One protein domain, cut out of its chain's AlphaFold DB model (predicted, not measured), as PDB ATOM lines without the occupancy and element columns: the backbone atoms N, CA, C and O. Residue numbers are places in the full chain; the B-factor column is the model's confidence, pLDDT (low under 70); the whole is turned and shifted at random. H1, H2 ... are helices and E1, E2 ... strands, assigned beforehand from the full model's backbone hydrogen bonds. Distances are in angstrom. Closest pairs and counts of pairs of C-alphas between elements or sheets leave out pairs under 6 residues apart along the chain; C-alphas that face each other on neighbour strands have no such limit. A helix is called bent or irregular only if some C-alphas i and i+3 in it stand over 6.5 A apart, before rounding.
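What this domain is: This is residues 34 to 82 of the 270 residues of the protein "uncharacterized protein LOC113204121 isoform X2" of Frankliniella occidentalis (UniProt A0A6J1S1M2). One long helix, H1, runs out as an arm from a small head of loops, and the two make a rough L. The head is residues 34 to 52, a looped stretch with no named element, together with the short strand E1, which leads into the helix at the corner; residues 64 to 82 of H1 stick out free of it. The printed part has 49 residues with one named strand and one named helix, in the order E1, H1, and its class is mostly helix. It is only just extended, close to loose, with a radius of gyration of the C-alphas of 14.9 A, and it spans 46 by 20 by 15 A, a rod in outline, with the helix making most of the length.

Where its parts are: Find C-alpha 56 at (265.980, 377.466, 379.452); from there H1, residues 56 to 82, runs 38.2 A to C-alpha 82 at (303.380, 377.767, 387.072). Just before it look for E1, residues 53 to 55, which begins at C-alpha 53 at (263.098, 369.526, 383.315).

How they stand to each other: Look first along H1, where every O i to N i+4 pair is within hydrogen-bond range. The helix is not bent. At residue 55 E1 passes into H1 by a tight link, with 0 residues between them, and the two meet only through their link. E1 pairs with no named strand.

The domain as a whole: The C-alphas of Ala 43 and Gln 82, the two farthest apart, are 46.4 A from each other. Without the free stretch, the body of 30 residues spans 23 by 16 by 11 A. The printed part has no cut. In the B-factor column the mean pLDDT of the printed part is 82.8; look for values under 70 at residue 45 and residues 47 to 49.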
ATOM      1  N   TRP A  34     264.301 372.595 379.182       84.50
ATOM      2  CA  TRP A  34     265.514 371.816 378.950       84.50
ATOM      3  C   TRP A  34     265.588 370.660 379.948       84.50
ATOM      4  O   TRP A  34     265.188 370.823 381.097       84.50
ATOM      5  N   CYS A  35     266.076 369.490 379.544       85.31
ATOM      6  CA  CYS A  35     266.333 368.394 380.476       85.31
ATOM      7  C   CYS A  35     267.770 368.483 381.003       85.31
ATOM      8  O   CYS A  35     268.711 368.352 380.225       85.31
ATOM      9  N   ALA A  36     267.940 368.659 382.315       79.75
ATOM     10  CA  ALA A  36     269.253 368.759 382.956       79.75
ATOM     11  C   ALA A  36     270.039 367.432 382.921       79.75
ATOM     12  O   ALA A  36     271.258 367.443 382.799       79.75
ATOM     13  N   GLY A  37     269.350 366.285 382.966       76.62
ATOM     14  CA  GLY A  37     269.997 364.964 382.934       76.62
ATOM     15  C   GLY A  37     270.588 364.586 381.570       76.62
ATOM     16  O   GLY A  37     271.622 363.929 381.507       76.62
ATOM     17  N   CYS A  38     269.963 365.019 380.469       82.00
ATOM     18  CA  CYS A  38     270.412 364.698 379.104       82.00
ATOM     19  C   CYS A  38     271.034 365.859 378.341       82.00
ATOM     20  O   CYS A  38     271.510 365.650 377.230       82.00
ATOM     21  N   TRP A  39     270.962 367.077 378.881       81.31
ATOM     22  CA  TRP A  39     271.291 368.301 378.154       81.31
ATOM     23  C   TRP A  39     270.608 368.383 376.777       81.31
ATOM     24  O   TRP A  39     271.218 368.774 375.785       81.31
ATOM     25  N   ALA A  40     269.331 367.997 376.720       79.94
ATOM     26  CA  ALA A  40     268.542 367.938 375.493       79.94
ATOM     27  C   ALA A  40     267.129 368.494 375.702       79.94
ATOM     28  O   ALA A  40     266.645 368.625 376.834       79.94
ATOM     29  N   HIS A  41     266.442 368.806 374.602       78.38
ATOM     30  CA  HIS A  41     265.070 369.282 374.672       78.38
ATOM     31  C   HIS A  41     264.138 368.126 375.096       78.38
ATOM     32  O   HIS A  41     264.234 367.027 374.549       78.38
ATOM     33  N   PRO A  42     263.185 368.329 376.030       74.62
ATOM     34  CA  PRO A  42     262.354 367.234 376.551       74.62
ATOM     35  C   PRO A  42     261.544 366.485 375.480       74.62
ATOM     36  O   PRO A  42     261.226 365.308 375.646       74.62
ATOM     37  N   ALA A  43     261.216 367.159 374.371       74.38
ATOM     38  CA  ALA A  43     260.501 366.558 373.242       74.38
ATOM     39  C   ALA A  43     261.318 365.510 372.459       74.38
ATOM     40  O   ALA A  43     260.718 364.762 371.690       74.38
ATOM     41  N   ASP A  44     262.632 365.418 372.682       73.12
ATOM     42  CA  ASP A  44     263.521 364.464 372.004       73.12
ATOM     43  C   ASP A  44     263.528 363.073 372.674       73.12
ATOM     44  O   ASP A  44     264.251 362.177 372.248       73.12
ATOM     45  N   GLY A  45     262.682 362.864 373.692       64.38
ATOM     46  CA  GLY A  45     262.492 361.568 374.346       64.38
ATOM     47  C   GLY A  45     263.405 361.356 375.555       64.38
ATOM     48  O   GLY A  45     264.253 360.472 375.552       64.38
ATOM     49  N   CYS A  46     263.211 362.148 376.611       71.06
ATOM     50  CA  CYS A  46     263.865 361.940 377.910       71.06
ATOM     51  C   CYS A  46     263.056 360.975 378.797       71.06
ATOM     52  O   CYS A  46     261.876 361.220 379.046       71.06
ATOM     53  N   THR A  47     263.677 359.904 379.308       63.09
ATOM     54  CA  THR A  47     263.034 358.932 380.215       63.09
ATOM     55  C   THR A  47     263.981 358.486 381.330       63.09
ATOM     56  O   THR A  47     265.023 357.916 381.028       63.09
ATOM     57  N   GLY A  48     263.588 358.654 382.596       66.38
ATOM     58  CA  GLY A  48     264.345 358.205 383.776       66.38
ATOM     59  C   GLY A  48     264.152 359.144 384.973       66.38
ATOM     60  O   GLY A  48     263.636 360.249 384.806       66.38
ATOM     61  N   GLU A  49     264.555 358.720 386.173       66.44
ATOM     62  CA  GLU A  49     264.370 359.499 387.415       66.44
ATOM     63  C   GLU A  49     265.273 360.748 387.491       66.44
ATOM     64  O   GLU A  49     264.879 361.744 388.093       66.44
ATOM     65  N   ASP A  50     266.406 360.759 386.779       73.06
ATOM     66  CA  ASP A  50     267.365 361.880 386.758       73.06
ATOM     67  C   ASP A  50     267.057 362.957 385.689       73.06
ATOM     68  O   ASP A  50     267.804 363.919 385.505       73.06
ATOM     69  N   HIS A  51     265.933 362.848 384.973       76.94
ATOM     70  CA  HIS A  51     265.575 363.747 383.864       76.94
ATOM     71  C   HIS A  51     264.777 364.970 384.331       76.94
ATOM     72  O   HIS A  51     263.665 365.232 383.860       76.94
ATOM     73  N   ARG A  52     265.344 365.753 385.252       82.12
ATOM     74  CA  ARG A  52     264.717 366.999 385.715       82.12
ATOM     75  C   ARG A  52     264.591 367.997 384.558       82.12
ATOM     76  O   ARG A  52     265.582 368.342 383.917       82.12
ATOM     77  N   VAL A  53     263.371 368.474 384.305       84.56
ATOM     78  CA  VAL A  53     263.098 369.526 383.315       84.56
ATOM     79  C   VAL A  53     263.174 370.889 383.996       84.56
ATOM     80  O   VAL A  53     262.495 371.120 384.996       84.56
ATOM     81  N   ILE A  54     263.998 371.779 383.454       84.31
ATOM     82  CA  ILE A  54     264.234 373.137 383.948       84.31
ATOM     83  C   ILE A  54     263.920 374.167 382.852       84.31
ATOM     84  O   ILE A  54     263.997 373.840 381.664       84.31
ATOM     85  N   PRO A  55     263.553 375.410 383.199       87.00
ATOM     86  CA  PRO A  55     263.474 376.505 382.238       87.00
ATOM     87  C   PRO A  55     264.807 376.729 381.510       87.00
ATOM     88  O   PRO A  55     265.872 376.602 382.107       87.00
ATOM     89  N   VAL A  56     264.768 377.146 380.240       83.75
ATOM     90  CA  VAL A  56     265.980 377.466 379.452       83.75
ATOM     91  C   VAL A  56     266.845 378.524 380.138       83.75
ATOM     92  O   VAL A  56     268.064 378.430 380.084       83.75
ATOM     93  N   SER A  57     266.244 379.494 380.831       85.12
ATOM     94  CA  SER A  57     266.990 380.489 381.611       85.12
ATOM     95  C   SER A  57     267.766 379.869 382.779       85.12
ATOM     96  O   SER A  57     268.878 380.298 383.062       85.12
ATOM     97  N   GLU A  58     267.206 378.851 383.440       86.38
ATOM     98  CA  GLU A  58     267.910 378.101 384.488       86.38
ATOM     99  C   GLU A  58     269.004 377.215 383.885       86.38
ATOM    100  O   GLU A  58     270.110 377.199 384.407       86.38
ATOM    101  N   ALA A  59     268.749 376.566 382.743       83.19
ATOM    102  CA  ALA A  59     269.764 375.781 382.033       83.19
ATOM    103  C   ALA A  59     270.947 376.645 381.567       83.19
ATOM    104  O   ALA A  59     272.099 376.235 381.676       83.19
ATOM    105  N   GLN A  60     270.675 377.859 381.076       85.56
ATOM    106  CA  GLN A  60     271.703 378.839 380.725       85.56
ATOM    107  C   GLN A  60     272.512 379.268 381.949       85.56
ATOM    108  O   GLN A  60     273.736 379.347 381.869       85.56
ATOM    109  N   LEU A  61     271.848 379.522 383.080       88.56
ATOM    110  CA  LEU A  61     272.520 379.877 384.327       88.56
ATOM    111  C   LEU A  61     273.397 378.727 384.846       88.56
ATOM    112  O   LEU A  61     274.539 378.966 385.229       88.56
ATOM    113  N   GLU A  62     272.895 377.493 384.828       87.00
ATOM    114  CA  GLU A  62     273.630 376.298 385.252       87.00
ATOM    115  C   GLU A  62     274.829 376.025 384.336       87.00
ATOM    116  O   GLU A  62     275.936 375.828 384.830       87.00
ATOM    117  N   ALA A  63     274.654 376.128 383.014       86.06
ATOM    118  CA  ALA A  63     275.753 376.024 382.055       86.06
ATOM    119  C   ALA A  63     276.810 377.117 382.271       86.06
ATOM    120  O   ALA A  63     278.004 376.829 382.260       86.06
ATOM    121  N   THR A  64     276.385 378.360 382.512       88.38
ATOM    122  CA  THR A  64     277.305 379.476 382.794       88.38
ATOM    123  C   THR A  64     278.066 379.239 384.096       88.38
ATOM    124  O   THR A  64     279.278 379.401 384.132       88.38
ATOM    125  N   THR A  65     277.379 378.772 385.140       90.81
ATOM    126  CA  THR A  65     277.998 378.447 386.433       90.81
ATOM    127  C   THR A  65     279.013 377.312 386.286       90.81
ATOM    128  O   THR A  65     280.134 377.424 386.773       90.81
ATOM    129  N   ALA A  66     278.663 376.249 385.558       87.62
ATOM    130  CA  ALA A  66     279.562 375.132 385.288       87.62
ATOM    131  C   ALA A  66     280.791 375.562 384.469       87.62
ATOM    132  O   ALA A  66     281.905 375.116 384.749       87.62
ATOM    133  N   LEU A  67     280.613 376.453 383.488       90.62
ATOM    134  CA  LEU A  67     281.722 377.051 382.741       90.62
ATOM    135  C   LEU A  67     282.616 377.899 383.651       90.62
ATOM    136  O   LEU A  67     283.835 377.750 383.603       90.62
ATOM    137  N   ASP A  68     282.040 378.736 384.511       92.69
ATOM    138  CA  ASP A  68     282.795 379.575 385.447       92.69
ATOM    139  C   ASP A  68     283.584 378.745 386.467       92.69
ATOM    140  O   ASP A  68     284.744 379.055 386.759       92.69
ATOM    141  N   ASP A  69     282.989 377.674 386.988       91.69
ATOM    142  CA  ASP A  69     283.660 376.745 387.896       91.69
ATOM    143  C   ASP A  69     284.777 375.975 387.178       91.69
ATOM    144  O   ASP A  69     285.881 375.854 387.714       91.69
ATOM    145  N   THR A  70     284.547 375.546 385.933       89.38
ATOM    146  CA  THR A  70     285.577 374.905 385.097       89.38
ATOM    147  C   THR A  70     286.735 375.865 384.815       89.38
ATOM    148  O   THR A  70     287.897 375.504 385.000       89.38
ATOM    149  N   HIS A  71     286.447 377.115 384.444       88.06
ATOM    150  CA  HIS A  71     287.460 378.149 384.232       88.06
ATOM    151  C   HIS A  71     288.251 378.459 385.504       88.06
ATOM    152  O   HIS A  71     289.460 378.691 385.440       88.06
ATOM    153  N   ARG A  72     287.594 378.474 386.669       91.38
ATOM    154  CA  ARG A  72     288.265 378.683 387.957       91.38
ATOM    155  C   ARG A  72     289.206 377.530 388.279       91.38
ATOM    156  O   ARG A  72     290.377 377.783 388.549       91.38
ATOM    157  N   ALA A  73     288.722 376.293 388.180       89.88
ATOM    158  CA  ALA A  73     289.529 375.098 388.403       89.88
ATOM    159  C   ALA A  73     290.731 375.043 387.446       89.88
ATOM    160  O   ALA A  73     291.850 374.758 387.870       89.88
ATOM    161  N   PHE A  74     290.525 375.401 386.175       86.31
ATOM    162  CA  PHE A  74     291.597 375.511 385.189       86.31
ATOM    163  C   PHE A  74     292.651 376.552 385.595       86.31
ATOM    164  O   PHE A  74     293.842 376.247 385.608       86.31
ATOM    165  N   LYS A  75     292.239 377.762 386.000       88.06
ATOM    166  CA  LYS A  75     293.163 378.812 386.466       88.06
ATOM    167  C   LYS A  75     293.939 378.404 387.718       88.06
ATOM    168  O   LYS A  75     295.125 378.710 387.829       88.06
ATOM    169  N   GLU A  76     293.291 377.729 388.663       90.25
ATOM    170  CA  GLU A  76     293.943 377.223 389.875       90.25
ATOM    171  C   GLU A  76     294.975 376.137 389.551       90.25
ATOM    172  O   GLU A  76     296.103 376.194 390.049       90.25
ATOM    173  N   ALA A  77     294.631 375.198 388.664       86.81
ATOM    174  CA  ALA A  77     295.559 374.184 388.175       86.81
ATOM    175  C   ALA A  77     296.748 374.823 387.442       86.81
ATOM    176  O   ALA A  77     297.900 374.493 387.730       86.81
ATOM    177  N   LEU A  78     296.491 375.790 386.558       88.50
ATOM    178  CA  LEU A  78     297.530 376.523 385.842       88.50
ATOM    179  C   LEU A  78     298.478 377.243 386.808       88.50
ATOM    180  O   LEU A  78     299.695 377.128 386.681       88.50
ATOM    181  N   LYS A  79     297.939 377.923 387.825       88.94
ATOM    182  CA  LYS A  79     298.742 378.586 388.861       88.94
ATOM    183  C   LYS A  79     299.626 377.595 389.618       88.94
ATOM    184  O   LYS A  79     300.782 377.907 389.905       88.94
ATOM    185  N   LEU A  80     299.111 376.406 389.935       85.88
ATOM    186  CA  LEU A  80     299.894 375.346 390.570       85.88
ATOM    187  C   LEU A  80     301.035 374.864 389.660       85.88
ATOM    188  O   LEU A  80     302.159 374.702 390.135       85.88
ATOM    189  N   HIS A  81     300.767 374.659 388.368       82.06
ATOM    190  CA  HIS A  81     301.789 374.285 387.388       82.06
ATOM    191  C   HIS A  81     302.859 375.367 387.227       82.06
ATOM    192  O   HIS A  81     304.045 375.042 387.255       82.06
ATOM    193  N   GLN A  82     302.458 376.637 387.144       85.75
ATOM    194  CA  GLN A  82     303.380 377.767 387.072       85.75
ATOM    195  C   GLN A  82     304.256 377.848 388.324       85.75
ATOM    196  O   GLN A  82     305.473 377.864 388.220       85.75
TER     197      GLN A  82